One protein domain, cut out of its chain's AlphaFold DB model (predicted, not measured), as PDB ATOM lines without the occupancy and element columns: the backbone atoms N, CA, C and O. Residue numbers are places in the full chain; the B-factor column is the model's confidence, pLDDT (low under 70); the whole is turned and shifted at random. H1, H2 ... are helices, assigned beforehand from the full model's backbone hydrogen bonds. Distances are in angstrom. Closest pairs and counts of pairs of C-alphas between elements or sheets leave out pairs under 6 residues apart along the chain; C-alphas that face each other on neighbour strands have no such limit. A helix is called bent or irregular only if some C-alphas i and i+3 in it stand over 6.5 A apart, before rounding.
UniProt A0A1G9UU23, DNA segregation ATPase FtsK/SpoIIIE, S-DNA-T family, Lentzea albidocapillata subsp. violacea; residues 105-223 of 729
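This is residues 105 to 223 of the 729 residues of the protein "DNA segregation ATPase FtsK/SpoIIIE, S-DNA-T family" of Lentzea albidocapillata subsp. violacea (UniProt A0A1G9UU23). H2b, the long H4 and H5 make a flat, open triangle; H3 folds back beside one end of H4, and residues 105 to 118, including H1, stick out. The 119 printed residues, class all helix, have five named helices, H1 to H5, and no named strand. The whole is extended: radius of gyration of the C-alphas 21.8 A, spans 67 by 41 by 22 A.

H1, residues 105 to 113, is apart from H4, residues 160 to 198. H2, residues 116 to 142, assigned as one helix by its hydrogen bonds, is bent: C-alphas 125 and 128 are 7.0 A apart. Its arm H2b, residues 128 to 142, touches H4 with residues 141 to 142 alone, closest C-alphas Ala 142 and Arg 177, 5.3 A. H3, residues 145 to 156, forms a hairpin with H4, closest C-alphas Thr 154 and Tyr 163, 5.5 A. H5, residues 200 to 221, touches H2b about perpendicular, at 85 degrees, closest C-alphas Gly 130 and Phe 218, 4.3 A. H5 and H4 touch only at the corner, closest C-alphas Trp 196 and Met 203, 5.8 A. O i to N i+4 pairs are within hydrogen-bond range throughout, but for H3, 6 of 8, and H5, 16 of 18.

H1 begins at C-alpha 105 (66.674, 32.012, -43.472). H4 measures 56.4 A; H5, 31.4 A, ends at C-alpha 221 (46.702, 30.129, -22.898).

The printed part has no cut, its links are tight, and no printed residue is under 70 in pLDDT.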
ATOM      1  N   CYS A 105      67.996  32.625 -43.339       85.25
ATOM      2  CA  CYS A 105      66.674  32.012 -43.472       85.25
ATOM      3  C   CYS A 105      66.752  30.480 -43.414       85.25
ATOM      4  O   CYS A 105      66.005  29.858 -42.661       85.25
ATOM      5  N   HIS A 106      67.701  29.864 -44.127       85.25
ATOM      6  CA  HIS A 106      67.928  28.417 -44.113       85.25
ATOM      7  C   HIS A 106      68.340  27.904 -42.722       85.25
ATOM      8  O   HIS A 106      67.819  26.881 -42.266       85.25
ATOM      9  N   HIS A 107      69.229  28.611 -42.011       83.06
ATOM     10  CA  HIS A 107      69.597  28.240 -40.642       83.06
ATOM     11  C   HIS A 107      68.402  28.356 -39.688       83.06
ATOM     12  O   HIS A 107      68.136  27.427 -38.928       83.06
ATOM     13  N   THR A 108      67.651  29.456 -39.758       83.31
ATOM     14  CA  THR A 108      66.474  29.711 -38.911       83.31
ATOM     15  C   THR A 108      65.376  28.672 -39.157       83.31
ATOM     16  O   THR A 108      64.872  28.067 -38.207       83.31
ATOM     17  N   ALA A 109      65.074  28.371 -40.424       86.12
ATOM     18  CA  ALA A 109      64.130  27.325 -40.809       86.12
ATOM     19  C   ALA A 109      64.551  25.955 -40.254       86.12
ATOM     20  O   ALA A 109      63.752  25.291 -39.597       86.12
ATOM     21  N   ARG A 110      65.821  25.551 -40.420       88.12
ATOM     22  CA  ARG A 110      66.341  24.285 -39.868       88.12
ATOM     23  C   ARG A 110      66.339  24.256 -38.340       88.12
ATOM     24  O   ARG A 110      65.985  23.231 -37.759       88.12
ATOM     25  N   TYR A 111      66.699  25.362 -37.687       86.19
ATOM     26  CA  TYR A 111      66.699  25.484 -36.227       86.19
ATOM     27  C   TYR A 111      65.309  25.204 -35.648       86.19
ATOM     28  O   TYR A 111      65.202  24.463 -34.663       86.19
ATOM     29  N   HIS A 112      64.266  25.775 -36.258       87.94
ATOM     30  CA  HIS A 112      62.885  25.576 -35.830       87.94
ATOM     31  C   HIS A 112      62.322  24.224 -36.281       87.94
ATOM     32  O   HIS A 112      61.709  23.558 -35.454       87.94
ATOM     33  N   ALA A 113      62.593  23.766 -37.510       88.19
ATOM     34  CA  ALA A 113      62.133  22.471 -38.028       88.19
ATOM     35  C   ALA A 113      62.563  21.297 -37.131       88.19
ATOM     36  O   ALA A 113      61.724  20.516 -36.687       88.19
ATOM     37  N   VAL A 114      63.846  21.237 -36.752       90.00
ATOM     38  CA  VAL A 114      64.380  20.218 -35.821       90.00
ATOM     39  C   VAL A 114      63.744  20.313 -34.422       90.00
ATOM     40  O   VAL A 114      63.745  19.345 -33.664       90.00
ATOM     41  N   ARG A 115      63.173  21.469 -34.059       89.00
ATOM     42  CA  ARG A 115      62.552  21.727 -32.751       89.00
ATOM     43  C   ARG A 115      61.026  21.659 -32.752       89.00
ATOM     44  O   ARG A 115      60.458  21.737 -31.664       89.00
ATOM     45  N   VAL A 116      60.365  21.437 -33.893       89.94
ATOM     46  CA  VAL A 116      58.902  21.240 -33.953       89.94
ATOM     47  C   VAL A 116      58.426  20.169 -32.953       89.94
ATOM     48  O   VAL A 116      57.516  20.492 -32.189       89.94
ATOM     49  N   PRO A 117      59.071  18.986 -32.815       90.62
ATOM     50  CA  PRO A 117      58.678  17.987 -31.809       90.62
ATOM     51  C   PRO A 117      58.792  18.471 -30.352       90.62
ATOM     52  O   PRO A 117      58.023  18.065 -29.485       90.62
ATOM     53  N   LEU A 118      59.740  19.370 -30.058       89.75
ATOM     54  CA  LEU A 118      59.893  19.956 -28.723       89.75
ATOM     55  C   LEU A 118      58.869  21.068 -28.469       89.75
ATOM     56  O   LEU A 118      58.416  21.238 -27.335       89.75
ATOM     57  N   TYR A 119      58.494  21.835 -29.496       89.12
ATOM     58  CA  TYR A 119      57.451  22.854 -29.385       89.12
ATOM     59  C   TYR A 119      56.068  22.223 -29.205       89.12
ATOM     60  O   TYR A 119      55.321  22.674 -28.336       89.12
ATOM     61  N   THR A 120      55.753  21.150 -29.940       88.31
ATOM     62  CA  THR A 120      54.505  20.395 -29.756       88.31
ATOM     63  C   THR A 120      54.446  19.758 -28.370       88.31
ATOM     64  O   THR A 120      53.463  19.969 -27.670       88.31
ATOM     65  N   LEU A 121      55.515  19.105 -27.894       90.69
ATOM     66  CA  LEU A 121      55.557  18.546 -26.533       90.69
ATOM     67  C   LEU A 121      55.358  19.618 -25.445       90.69
ATOM     68  O   LEU A 121      54.616  19.395 -24.487       90.69
ATOM     69  N   LYS A 122      55.958  20.808 -25.596       89.38
ATOM     70  CA  LYS A 122      55.724  21.941 -24.682       89.38
ATOM     71  C   LYS A 122      54.280  22.448 -24.717       89.38
ATOM     72  O   LYS A 122      53.732  22.727 -23.652       89.38
ATOM     73  N   LEU A 123      53.682  22.594 -25.903       90.44
ATOM     74  CA  LEU A 123      52.281  23.006 -26.059       90.44
ATOM     75  C   LEU A 123      51.346  21.986 -25.401       90.44
ATOM     76  O   LEU A 123      50.512  22.373 -24.585       90.44
ATOM     77  N   THR A 124      51.557  20.693 -25.650       90.75
ATOM     78  CA  THR A 124      50.804  19.600 -25.020       90.75
ATOM     79  C   THR A 124      50.964  19.595 -23.496       90.75
ATOM     80  O   THR A 124      49.985  19.437 -22.780       90.75
ATOM     81  N   ALA A 125      52.160  19.847 -22.955       90.81
ATOM     82  CA  ALA A 125      52.369  19.944 -21.503       90.81
ATOM     83  C   ALA A 125      51.782  21.228 -20.866       90.81
ATOM     84  O   ALA A 125      51.561  21.286 -19.649       90.81
ATOM     85  N   ALA A 126      51.545  22.272 -21.664       90.94
ATOM     86  CA  ALA A 126      50.886  23.507 -21.243       90.94
ATOM     87  C   ALA A 126      49.352  23.433 -21.376       90.94
ATOM     88  O   ALA A 126      48.650  24.069 -20.582       90.94
ATOM     89  N   SER A 127      48.825  22.634 -22.311       92.75
ATOM     90  CA  SER A 127      47.402  22.621 -22.656       92.75
ATOM     91  C   SER A 127      46.450  22.292 -21.494       92.75
ATOM     92  O   SER A 127      45.455  23.005 -21.385       92.75
ATOM     93  N   PRO A 128      46.736  21.392 -20.524       93.75
ATOM     94  CA  PRO A 128      45.828  21.177 -19.391       93.75
ATOM     95  C   PRO A 128      45.692  22.420 -18.501       93.75
ATOM     96  O   PRO A 128      44.628  22.686 -17.946       93.75
ATOM     97  N   ARG A 129      46.755  23.232 -18.391       90.75
ATOM     98  CA  ARG A 129      46.733  24.485 -17.618       90.75
ATOM     99  C   ARG A 129      45.969  25.582 -18.347       90.75
ATOM    100  O   ARG A 129      45.247  26.336 -17.704       90.75
ATOM    101  N   GLY A 130      46.111  25.673 -19.669       92.62
ATOM    102  CA  GLY A 130      45.338  26.617 -20.478       92.62
ATOM    103  C   GLY A 130      43.863  26.249 -20.569       92.62
ATOM    104  O   GLY A 130      43.024  27.135 -20.465       92.62
ATOM    105  N   MET A 131      43.544  24.956 -20.656       93.50
ATOM    106  CA  MET A 131      42.178  24.444 -20.554       93.50
ATOM    107  C   MET A 131      41.585  24.763 -19.178       93.50
ATOM    108  O   MET A 131      40.509  25.345 -19.107       93.50
ATOM    109  N   GLY A 132      42.314  24.501 -18.086       93.38
ATOM    110  CA  GLY A 132      41.892  24.891 -16.736       93.38
ATOM    111  C   GLY A 132      41.672  26.402 -16.585       93.38
ATOM    112  O   GLY A 132      40.672  26.818 -16.007       93.38
ATOM    113  N   ARG A 133      42.551  27.240 -17.158       92.69
ATOM    114  CA  ARG A 133      42.360  28.702 -17.226       92.69
ATOM    115  C   ARG A 133      41.103  29.078 -18.012       92.69
ATOM    116  O   ARG A 133      40.310  29.860 -17.505       92.69
ATOM    117  N   ALA A 134      40.893  28.507 -19.197       93.12
ATOM    118  CA  ALA A 134      39.719  28.773 -20.025       93.12
ATOM    119  C   ALA A 134      38.413  28.359 -19.325       93.12
ATOM    120  O   ALA A 134      37.464  29.139 -19.306       93.12
ATOM    121  N   VAL A 135      38.390  27.190 -18.675       93.44
ATOM    122  CA  VAL A 135      37.256  26.719 -17.863       93.44
ATOM    123  C   VAL A 135      37.012  27.642 -16.668       93.44
ATOM    124  O   VAL A 135      35.867  28.004 -16.427       93.44
ATOM    125  N   MET A 136      38.054  28.090 -15.957       92.06
ATOM    126  CA  MET A 136      37.899  29.062 -14.865       92.06
ATOM    127  C   MET A 136      37.378  30.418 -15.356       92.06
ATOM    128  O   MET A 136      36.508  30.991 -14.708       92.06
ATOM    129  N   THR A 137      37.862  30.935 -16.488       92.19
ATOM    130  CA  THR A 137      37.358  32.188 -17.078       92.19
ATOM    131  C   THR A 137      35.899  32.040 -17.513       92.19
ATOM    132  O   THR A 137      35.072  32.876 -17.153       92.19
ATOM    133  N   TRP A 138      35.554  30.945 -18.199       93.06
ATOM    134  CA  TRP A 138      34.167  30.635 -18.553       93.06
ATOM    135  C   TRP A 138      33.283  30.502 -17.310       93.06
ATOM    136  O   TRP A 138      32.212  31.093 -17.280       93.06
ATOM    137  N   GLN A 139      33.730  29.812 -16.258       93.25
ATOM    138  CA  GLN A 139      32.984  29.672 -15.006       93.25
ATOM    139  C   GLN A 139      32.788  31.031 -14.316       93.25
ATOM    140  O   GLN A 139      31.688  31.338 -13.859       93.25
ATOM    141  N   ARG A 140      33.828  31.874 -14.266       90.75
ATOM    142  CA  ARG A 140      33.757  33.217 -13.672       90.75
ATOM    143  C   ARG A 140      32.744  34.110 -14.378       90.75
ATOM    144  O   ARG A 140      31.996  34.808 -13.693       90.75
ATOM    145  N   TRP A 141      32.704  34.040 -15.707       92.44
ATOM    146  CA  TRP A 141      31.723  34.716 -16.551       92.44
ATOM    147  C   TRP A 141      30.321  34.108 -16.389       92.44
ATOM    148  O   TRP A 141      29.376  34.821 -16.060       92.44
ATOM    149  N   ALA A 142      30.174  32.791 -16.540       91.94
ATOM    150  CA  ALA A 142      28.893  32.087 -16.504       91.94
ATOM    151  C   ALA A 142      28.167  32.229 -15.158       91.94
ATOM    152  O   ALA A 142      26.949  32.365 -15.150       91.94
ATOM    153  N   PHE A 143      28.903  32.255 -14.041       91.62
ATOM    154  CA  PHE A 143      28.363  32.453 -12.687       91.62
ATOM    155  C   PHE A 143      28.455  33.906 -12.179       91.62
ATOM    156  O   PHE A 143      28.233  34.151 -10.994       91.62
ATOM    157  N   ASP A 144      28.781  34.861 -13.062       88.81
ATOM    158  CA  ASP A 144      28.856  36.304 -12.779       88.81
ATOM    159  C   ASP A 144      29.635  36.626 -11.485       88.81
ATOM    160  O   ASP A 144      29.209  37.366 -10.597       88.81
ATOM    161  N   THR A 145      30.802  35.998 -11.347       87.31
ATOM    162  CA  THR A 145      31.626  36.100 -10.130       87.31
ATOM    163  C   THR A 145      32.280  37.472  -9.966       87.31
ATOM    164  O   THR A 145      32.596  37.863  -8.846       87.31
ATOM    165  N   GLU A 146      32.427  38.222 -11.059       83.25
ATOM    166  CA  GLU A 146      33.005  39.570 -11.095       83.25
ATOM    167  C   GLU A 146      32.121  40.586 -10.348       83.25
ATOM    168  O   GLU A 146      32.636  41.435  -9.623       83.25
ATOM    169  N   SER A 147      30.789  40.420 -10.374       84.38
ATOM    170  CA  SER A 147      29.852  41.253  -9.598       84.38
ATOM    171  C   SER A 147      29.899  41.010  -8.083       84.38
ATOM    172  O   SER A 147      29.180  41.665  -7.328       84.38
ATOM    173  N   ARG A 148      30.725  40.069  -7.596       85.75
ATOM    174  CA  ARG A 148      30.817  39.749  -6.163       85.75
ATOM    175  C   ARG A 148      31.300  40.935  -5.332       85.75
ATOM    176  O   ARG A 148      30.782  41.113  -4.237       85.75
ATOM    177  N   ALA A 149      32.237  41.738  -5.841       87.00
ATOM    178  CA  ALA A 149      32.730  42.920  -5.131       87.00
ATOM    179  C   ALA A 149      31.628  43.983  -4.966       87.00
ATOM    180  O   ALA A 149      31.404  44.456  -3.859       87.00
ATOM    181  N   LEU A 150      30.868  44.262  -6.034       86.25
ATOM    182  CA  LEU A 150      29.727  45.191  -6.015       86.25
ATOM    183  C   LEU A 150      28.626  44.743  -5.038       86.25
ATOM    184  O   LEU A 150      28.081  45.553  -4.289       86.25
ATOM    185  N   ARG A 151      28.333  43.436  -4.998       87.12
ATOM    186  CA  ARG A 151      27.383  42.859  -4.033       87.12
ATOM    187  C   ARG A 151      27.908  42.893  -2.595       87.12
ATOM    188  O   ARG A 151      27.112  43.080  -1.681       87.12
ATOM    189  N   GLN A 152      29.218  42.752  -2.389       87.44
ATOM    190  CA  GLN A 152      29.827  42.911  -1.067       87.44
ATOM    191  C   GLN A 152      29.725  44.367  -0.593       87.44
ATOM    192  O   GLN A 152      29.215  44.594   0.496       87.44
ATOM    193  N   SER A 153      30.045  45.353  -1.439       88.62
ATOM    194  CA  SER A 153      29.922  46.768  -1.061       88.62
ATOM    195  C   SER A 153      28.491  47.188  -0.694       88.62
ATOM    196  O   SER A 153      28.327  48.046   0.163       88.62
ATOM    197  N   THR A 154      27.444  46.569  -1.265       86.81
ATOM    198  CA  THR A 154      26.054  46.820  -0.820       86.81
ATOM    199  C   THR A 154      25.716  46.200   0.540       86.81
ATOM    200  O   THR A 154      24.860  46.726   1.245       86.81
ATOM    201  N   ILE A 155      26.390  45.108   0.929       85.00
ATOM    202  CA  ILE A 155      26.284  44.537   2.283       85.00
ATOM    203  C   ILE A 155      27.008  45.454   3.273       85.00
ATOM    204  O   ILE A 155      26.441  45.807   4.302       85.00
ATOM    205  N   ASP A 156      28.225  45.879   2.931       88.50
ATOM    206  CA  ASP A 156      29.064  46.734   3.776       88.50
ATOM    207  C   ASP A 156      28.438  48.133   3.975       88.50
ATOM    208  O   ASP A 156      28.555  48.718   5.049       88.50
ATOM    209  N   ALA A 157      27.712  48.641   2.970       88.12
ATOM    210  CA  ALA A 157      26.920  49.874   3.036       88.12
ATOM    211  C   ALA A 157      25.528  49.708   3.688       88.12
ATOM    212  O   ALA A 157      24.780  50.680   3.772       88.12
ATOM    213  N   ALA A 158      25.172  48.496   4.133       88.00
ATOM    214  CA  ALA A 158      23.893  48.166   4.765       88.00
ATOM    215  C   ALA A 158      22.638  48.575   3.958       88.00
ATOM    216  O   ALA A 158      21.648  49.021   4.541       88.00
ATOM    217  N   ASP A 159      22.644  48.370   2.631       91.06
ATOM    218  CA  ASP A 159      21.479  48.582   1.751       91.06
ATOM    219  C   ASP A 159      20.903  47.242   1.233       91.06
ATOM    220  O   ASP A 159      21.370  46.691   0.224       91.06
ATOM    221  N   PRO A 160      19.840  46.708   1.873       84.81
ATOM    222  CA  PRO A 160      19.180  45.484   1.425       84.81
ATOM    223  C   PRO A 160      18.496  45.624   0.059       84.81
ATOM    224  O   PRO A 160      18.313  44.625  -0.639       84.81
ATOM    225  N   SER A 161      18.091  46.837  -0.331       86.06
ATOM    226  CA  SER A 161      17.333  47.079  -1.559       86.06
ATOM    227  C   SER A 161      18.238  47.007  -2.791       86.06
ATOM    228  O   SER A 161      17.937  46.258  -3.729       86.06
ATOM    229  N   ALA A 162      19.406  47.658  -2.742       85.56
ATOM    230  CA  ALA A 162      20.438  47.539  -3.766       85.56
ATOM    231  C   ALA A 162      21.001  46.112  -3.842       85.56
ATOM    232  O   ALA A 162      21.170  45.578  -4.943       85.56
ATOM    233  N   TYR A 163      21.210  45.443  -2.699       89.12
ATOM    234  CA  TYR A 163      21.645  44.043  -2.684       89.12
ATOM    235  C   TYR A 163      20.654  43.116  -3.412       89.12
ATOM    236  O   TYR A 163      21.060  42.303  -4.248       89.12
ATOM    237  N   LEU A 164      19.347  43.251  -3.151       89.62
ATOM    238  CA  LEU A 164      18.314  42.457  -3.829       89.62
ATOM    239  C   LEU A 164      18.238  42.756  -5.334       89.62
ATOM    240  O   LEU A 164      18.054  41.825  -6.123       89.62
ATOM    241  N   ALA A 165      18.416  44.014  -5.748       88.69
ATOM    242  CA  ALA A 165      18.470  44.392  -7.161       88.69
ATOM    243  C   ALA A 165      19.668  43.742  -7.880       88.69
ATOM    244  O   ALA A 165      19.483  43.047  -8.884       88.69
ATOM    245  N   LEU A 166      20.879  43.867  -7.320       89.19
ATOM    246  CA  LEU A 166      22.092  43.244  -7.864       89.19
ATOM    247  C   LEU A 166      22.023  41.709  -7.846       89.19
ATOM    248  O   LEU A 166      22.543  41.058  -8.754       89.19
ATOM    249  N   SER A 167      21.373  41.105  -6.845       88.75
ATOM    250  CA  SER A 167      21.187  39.649  -6.792       88.75
ATOM    251  C   SER A 167      20.259  39.147  -7.903       88.75
ATOM    252  O   SER A 167      20.574  38.142  -8.538       88.75
ATOM    253  N   ARG A 168      19.153  39.851  -8.187       89.62
ATOM    254  CA  ARG A 168      18.263  39.515  -9.316       89.62
ATOM    255  C   ARG A 168      18.977  39.677 -10.657       89.62
ATOM    256  O   ARG A 168      18.926  38.768 -11.480       89.62
ATOM    257  N   GLN A 169      19.707  40.779 -10.841       90.25
ATOM    258  CA  GLN A 169      20.492  41.016 -12.055       90.25
ATOM    259  C   GLN A 169      21.556  39.929 -12.273       90.25
ATOM    260  O   GLN A 169      21.710  39.440 -13.393       90.25
ATOM    261  N   ARG A 170      22.242  39.490 -11.205       90.44
ATOM    262  CA  ARG A 170      23.149  38.335 -11.250       90.44
ATOM    263  C   ARG A 170      22.415  37.086 -11.734       90.44
ATOM    264  O   ARG A 170      22.908  36.413 -12.630       90.44
ATOM    265  N   ASP A 171      21.258  36.764 -11.168       90.38
ATOM    266  CA  ASP A 171      20.535  35.535 -11.511       90.38
ATOM    267  C   ASP A 171      20.056  35.527 -12.970       90.38
ATOM    268  O   ASP A 171      20.143  34.491 -13.634       90.38
ATOM    269  N   ASP A 172      19.652  36.678 -13.514       91.25
ATOM    270  CA  ASP A 172      19.323  36.817 -14.935       91.25
ATOM    271  C   ASP A 172      20.564  36.790 -15.843       91.25
ATOM    272  O   ASP A 172      20.527  36.143 -16.898       91.25
ATOM    273  N   HIS A 173      21.693  37.386 -15.434       91.69
ATOM    274  CA  HIS A 173      22.980  37.229 -16.126       91.69
ATOM    275  C   HIS A 173      23.400  35.755 -16.180       91.69
ATOM    276  O   HIS A 173      23.690  35.243 -17.260       91.69
ATOM    277  N   VAL A 174      23.391  35.051 -15.045       92.62
ATOM    278  CA  VAL A 174      23.778  33.635 -14.941       92.62
ATOM    279  C   VAL A 174      22.851  32.761 -15.781       92.62
ATOM    280  O   VAL A 174      23.318  31.977 -16.607       92.62
ATOM    281  N   ARG A 175      21.531  32.943 -15.661       92.31
ATOM    282  CA  ARG A 175      20.531  32.228 -16.468       92.31
ATOM    283  C   ARG A 175      20.748  32.445 -17.966       92.31
ATOM    284  O   ARG A 175      20.674  31.490 -18.735       92.31
ATOM    285  N   THR A 176      21.041  33.674 -18.384       92.31
ATOM    286  CA  THR A 176      21.272  34.014 -19.797       92.31
ATOM    287  C   THR A 176      22.597  33.445 -20.305       92.31
ATOM    288  O   THR A 176      22.614  32.781 -21.340       92.31
ATOM    289  N   ARG A 177      23.699  33.605 -19.563       93.94
ATOM    290  CA  ARG A 177      25.033  33.097 -19.936       93.94
ATOM    291  C   ARG A 177      25.091  31.565 -19.963       93.94
ATOM    292  O   ARG A 177      25.716  30.996 -20.860       93.94
ATOM    293  N   LEU A 178      24.389  30.884 -19.051       93.44
ATOM    294  CA  LEU A 178      24.236  29.424 -19.077       93.44
ATOM    295  C   LEU A 178      23.376  28.953 -20.260       93.44
ATOM    296  O   LEU A 178      23.766  27.998 -20.927       93.44
ATOM    297  N   ARG A 179      22.267  29.640 -20.583       93.50
ATOM    298  CA  ARG A 179      21.472  29.352 -21.796       93.50
ATOM    299  C   ARG A 179      22.306  29.508 -23.067       93.50
ATOM    300  O   ARG A 179      22.306  28.599 -23.888       93.50
ATOM    301  N   VAL A 180      23.049  30.608 -23.204       93.50
ATOM    302  CA  VAL A 180      23.962  30.833 -24.341       93.50
ATOM    303  C   VAL A 180      25.005  29.717 -24.418       93.50
ATOM    304  O   VAL A 180      25.158  29.113 -25.474       93.50
ATOM    305  N   SER A 181      25.644  29.361 -23.297       93.38
ATOM    306  CA  SER A 181      26.620  28.257 -23.252       93.38
ATOM    307  C   SER A 181      26.015  26.919 -23.697       93.38
ATOM    308  O   SER A 181      26.632  26.197 -24.478       93.38
ATOM    309  N   ALA A 182      24.801  26.598 -23.237       92.38
ATOM    310  CA  ALA A 182      24.099  25.368 -23.593       92.38
ATOM    311  C   ALA A 182      23.694  25.332 -25.077       92.38
ATOM    312  O   ALA A 182      23.887  24.312 -25.733       92.38
ATOM    313  N   VAL A 183      23.195  26.449 -25.624       94.88
ATOM    314  CA  VAL A 183      22.859  26.572 -27.053       94.88
ATOM    315  C   VAL A 183      24.112  26.441 -27.918       94.88
ATOM    316  O   VAL A 183      24.101  25.674 -28.876       94.88
ATOM    317  N   THR A 184      25.214  27.113 -27.569       93.50
ATOM    318  CA  THR A 184      26.485  26.982 -28.298       93.50
ATOM    319  C   THR A 184      27.003  25.544 -28.262       93.50
ATOM    320  O   THR A 184      27.337  25.005 -29.313       93.50
ATOM    321  N   ALA A 185      26.999  24.887 -27.096       92.06
ATOM    322  CA  ALA A 185      27.410  23.488 -26.975       92.06
ATOM    323  C   ALA A 185      26.525  22.541 -27.808       92.06
ATOM    324  O   ALA A 185      27.046  21.668 -28.502       92.06
ATOM    325  N   PHE A 186      25.202  22.745 -27.795       94.12
ATOM    326  CA  PHE A 186      24.255  21.971 -28.598       94.12
ATOM    327  C   PHE A 186      24.484  22.157 -30.103       94.12
ATOM    328  O   PHE A 186      24.583  21.170 -30.828       94.12
ATOM    329  N   LEU A 187      24.638  23.398 -30.577       94.50
ATOM    330  CA  LEU A 187      24.905  23.689 -31.989       94.50
ATOM    331  C   LEU A 187      26.260  23.129 -32.448       94.50
ATOM    332  O   LEU A 187      26.355  22.601 -33.555       94.50
ATOM    333  N   SER A 188      27.297  23.180 -31.604       90.75
ATOM    334  CA  SER A 188      28.592  22.551 -31.897       90.75
ATOM    335  C   SER A 188      28.490  21.024 -31.985       90.75
ATOM    336  O   SER A 188      29.027  20.432 -32.920       90.75
ATOM    337  N   ALA A 189      27.772  20.382 -31.057       90.88
ATOM    338  CA  ALA A 189      27.546  18.937 -31.081       90.88
ATOM    339  C   ALA A 189      26.706  18.503 -32.295       90.88
ATOM    340  O   ALA A 189      27.037  17.513 -32.946       90.88
ATOM    341  N   LEU A 190      25.671  19.273 -32.646       93.12
ATOM    342  CA  LEU A 190      24.857  19.056 -33.842       93.12
ATOM    343  C   LEU A 190      25.697  19.185 -35.120       93.12
ATOM    344  O   LEU A 190      25.627  18.312 -35.978       93.12
ATOM    345  N   GLY A 191      26.534  20.222 -35.226       89.25
ATOM    346  CA  GLY A 191      27.445  20.405 -36.360       89.25
ATOM    347  C   GLY A 191      28.423  19.237 -36.526       89.25
ATOM    348  O   GLY A 191      28.565  18.706 -37.626       89.25
ATOM    349  N   LEU A 192      29.033  18.772 -35.430       88.62
ATOM    350  CA  LEU A 192      29.888  17.579 -35.434       88.62
ATOM    351  C   LEU A 192      29.112  16.307 -35.823       88.62
ATOM    352  O   LEU A 192      29.630  15.492 -36.582       88.62
ATOM    353  N   GLY A 193      27.867  16.155 -35.362       89.44
ATOM    354  CA  GLY A 193      26.984  15.047 -35.740       89.44
ATOM    355  C   GLY A 193      26.602  15.054 -37.224       89.44
ATOM    356  O   GLY A 193      26.610  14.005 -37.862       89.44
ATOM    357  N   VAL A 194      26.343  16.228 -37.808       91.31
ATOM    358  CA  VAL A 194      26.093  16.373 -39.254       91.31
ATOM    359  C   VAL A 194      27.344  16.022 -40.061       91.31
ATOM    360  O   VAL A 194      27.242  15.284 -41.037       91.31
ATOM    361  N   VAL A 195      28.532  16.476 -39.640       88.25
ATOM    362  CA  VAL A 195      29.802  16.086 -40.280       88.25
ATOM    363  C   VAL A 195      30.034  14.576 -40.180       88.25
ATOM    364  O   VAL A 195      30.459  13.969 -41.158       88.25
ATOM    365  N   TRP A 196      29.711  13.952 -39.042       89.69
ATOM    366  CA  TRP A 196      29.819  12.501 -38.859       89.69
ATOM    367  C   TRP A 196      28.923  11.712 -39.821       89.69
ATOM    368  O   TRP A 196      29.381  10.750 -40.432       89.69
ATOM    369  N   LEU A 197      27.664  12.139 -39.967       90.56
ATOM    370  CA  LEU A 197      26.666  11.487 -40.819       90.56
ATOM    371  C   LEU A 197      26.940  11.686 -42.316       90.56
ATOM    372  O   LEU A 197      26.756  10.757 -43.094       90.56
ATOM    373  N   MET A 198      27.360  12.890 -42.717       90.88
ATOM    374  CA  MET A 198      27.516  13.260 -44.131       90.88
ATOM    375  C   MET A 198      28.920  12.977 -44.684       90.88
ATOM    376  O   MET A 198      29.064  12.728 -45.876       90.88
ATOM    377  N   TYR A 199      29.955  13.018 -43.836       91.00
ATOM    378  CA  TYR A 199      31.359  12.897 -44.244       91.00
ATOM    379  C   TYR A 199      32.170  12.027 -43.259       91.00
ATOM    380  O   TYR A 199      33.131  12.510 -42.647       91.00
ATOM    381  N   PRO A 200      31.832  10.732 -43.094       86.38
ATOM    382  CA  PRO A 200      32.488   9.850 -42.123       86.38
ATOM    383  C   PRO A 200      34.003   9.719 -42.350       86.38
ATOM    384  O   PRO A 200      34.764   9.682 -41.384       86.38
ATOM    385  N   GLU A 201      34.465   9.738 -43.603       86.75
ATOM    386  CA  GLU A 201      35.896   9.729 -43.947       86.75
ATOM    387  C   GLU A 201      36.613  11.022 -43.515       86.75
ATOM    388  O   GLU A 201      37.756  10.992 -43.055       86.75
ATOM    389  N   ALA A 202      35.927  12.168 -43.580       86.38
ATOM    390  CA  ALA A 202      36.477  13.448 -43.143       86.38
ATOM    391  C   ALA A 202      36.504  13.594 -41.612       86.38
ATOM    392  O   ALA A 202      37.293  14.389 -41.098       86.38
ATOM    393  N   MET A 203      35.691  12.832 -40.864       85.38
ATOM    394  CA  MET A 203      35.619  12.937 -39.401       85.38
ATOM    395  C   MET A 203      36.978  12.703 -38.725       85.38
ATOM    396  O   MET A 203      37.323  13.424 -37.791       85.38
ATOM    397  N   GLN A 204      37.790  11.753 -39.206       84.75
ATOM    398  CA  GLN A 204      39.131  11.522 -38.645       84.75
ATOM    399  C   GLN A 204      40.023  12.766 -38.791       84.75
ATOM    400  O   GLN A 204      40.677  13.187 -37.835       84.75
ATOM    401  N   THR A 205      39.981  13.404 -39.963       86.31
ATOM    402  CA  THR A 205      40.698  14.649 -40.260       86.31
ATOM    403  C   THR A 205      40.182  15.814 -39.410       86.31
ATOM    404  O   THR A 205      40.980  16.544 -38.823       86.31
ATOM    405  N   VAL A 206      38.861  15.970 -39.276       87.25
ATOM    406  CA  VAL A 206      38.233  17.018 -38.449       87.25
ATOM    407  C   VAL A 206      38.583  16.847 -36.969       87.25
ATOM    408  O   VAL A 206      38.954  17.822 -36.313       87.25
ATOM    409  N   LEU A 207      38.539  15.621 -36.440       87.00
ATOM    410  CA  LEU A 207      38.934  15.320 -35.064       87.00
ATOM    411  C   LEU A 207      40.428  15.603 -34.837       87.00
ATOM    412  O   LEU A 207      40.778  16.266 -33.859       87.00
ATOM    413  N   MET A 208      41.300  15.176 -35.757       88.44
ATOM    414  CA  MET A 208      42.739  15.456 -35.700       88.44
ATOM    415  C   MET A 208      43.015  16.965 -35.660       88.44
ATOM    416  O   MET A 208      43.728  17.430 -34.770       88.44
ATOM    417  N   TRP A 209      42.421  17.747 -36.568       90.00
ATOM    418  CA  TRP A 209      42.590  19.204 -36.571       90.00
ATOM    419  C   TRP A 209      41.993  19.864 -35.327       90.00
ATOM    420  O   TRP A 209      42.611  20.775 -34.782       90.00
ATOM    421  N   THR A 210      40.866  19.372 -34.809       88.94
ATOM    422  CA  THR A 210      40.272  19.866 -33.555       88.94
ATOM    423  C   THR A 210      41.215  19.650 -32.370       88.94
ATOM    424  O   THR A 210      41.416  20.563 -31.565       88.94
ATOM    425  N   VAL A 211      41.862  18.481 -32.283       89.75
ATOM    426  CA  VAL A 211      42.883  18.187 -31.265       89.75
ATOM    427  C   VAL A 211      44.117  19.079 -31.443       89.75
ATOM    428  O   VAL A 211      44.569  19.681 -30.469       89.75
ATOM    429  N   VAL A 212      44.633  19.236 -32.667       90.06
ATOM    430  CA  VAL A 212      45.794  20.101 -32.963       90.06
ATOM    431  C   VAL A 212      45.510  21.562 -32.597       90.06
ATOM    432  O   VAL A 212      46.295  22.174 -31.871       90.06
ATOM    433  N   VAL A 213      44.372  22.111 -33.025       91.69
ATOM    434  CA  VAL A 213      43.951  23.486 -32.712       91.69
ATOM    435  C   VAL A 213      43.737  23.662 -31.208       91.69
ATOM    436  O   VAL A 213      44.189  24.661 -30.653       91.69
ATOM    437  N   SER A 214      43.150  22.678 -30.518       90.00
ATOM    438  CA  SER A 214      42.981  22.717 -29.058       90.00
ATOM    439  C   SER A 214      44.322  22.711 -28.315       90.00
ATOM    440  O   SER A 214      44.511  23.488 -27.378       90.00
ATOM    441  N   ILE A 215      45.285  21.890 -28.748       91.44
ATOM    442  CA  ILE A 215      46.642  21.861 -28.176       91.44
ATOM    443  C   ILE A 215      47.359  23.197 -28.402       91.44
ATOM    444  O   ILE A 215      48.028  23.679 -27.489       91.44
ATOM    445  N   ILE A 216      47.202  23.825 -29.571       90.88
ATOM    446  CA  ILE A 216      47.780  25.147 -29.850       90.88
ATOM    447  C   ILE A 216      47.109  26.220 -28.982       90.88
ATOM    448  O   ILE A 216      47.798  26.916 -28.239       90.88
ATOM    449  N   ALA A 217      45.778  26.331 -29.018       91.62
ATOM    450  CA  ALA A 217      45.026  27.360 -28.302       91.62
ATOM    451  C   ALA A 217      45.229  27.263 -26.782       91.62
ATOM    452  O   ALA A 217      45.689  28.217 -26.146       91.62
ATOM    453  N   PHE A 218      44.973  26.093 -26.188       93.81
ATOM    454  CA  PHE A 218      45.187  25.889 -24.757       93.81
ATOM    455  C   PHE A 218      46.677  25.862 -24.393       93.81
ATOM    456  O   PHE A 218      47.042  26.291 -23.302       93.81
ATOM    457  N   GLY A 219      47.574  25.424 -25.278       89.75
ATOM    458  CA  GLY A 219      49.017  25.508 -25.042       89.75
ATOM    459  C   GLY A 219      49.515  26.955 -24.939       89.75
ATOM    460  O   GLY A 219      50.329  27.266 -24.068       89.75
ATOM    461  N   LEU A 220      48.977  27.862 -25.763       89.19
ATOM    462  CA  LEU A 220      49.257  29.300 -25.704       89.19
ATOM    463  C   LEU A 220      48.636  29.959 -24.460       89.19
ATOM    464  O   LEU A 220      49.344  30.659 -23.739       89.19
ATOM    465  N   LEU A 221      47.367  29.675 -24.138       90.44
ATOM    466  CA  LEU A 221      46.702  30.129 -22.898       90.44
ATOM    467  C   LEU A 221      47.375  29.588 -21.620       90.44
ATOM    468  O   LEU A 221      47.367  30.231 -20.569       90.44
ATOM    469  N   GLY A 222      47.964  28.394 -21.698       86.75
ATOM    470  CA  GLY A 222      48.663  27.714 -20.606       86.75
ATOM    471  C   GLY A 222      50.130  28.111 -20.436       86.75
ATOM    472  O   GLY A 222      50.783  27.603 -19.518       86.75
ATOM    473  N   ARG A 223      50.665  28.995 -21.292       86.81
ATOM    474  CA  ARG A 223      52.079  29.393 -21.256       86.81
ATOM    475  C   ARG A 223      52.444  30.109 -19.948       86.81
ATOM    476  O   ARG A 223      51.609  30.755 -19.306       86.81
TER     477      ARG A 223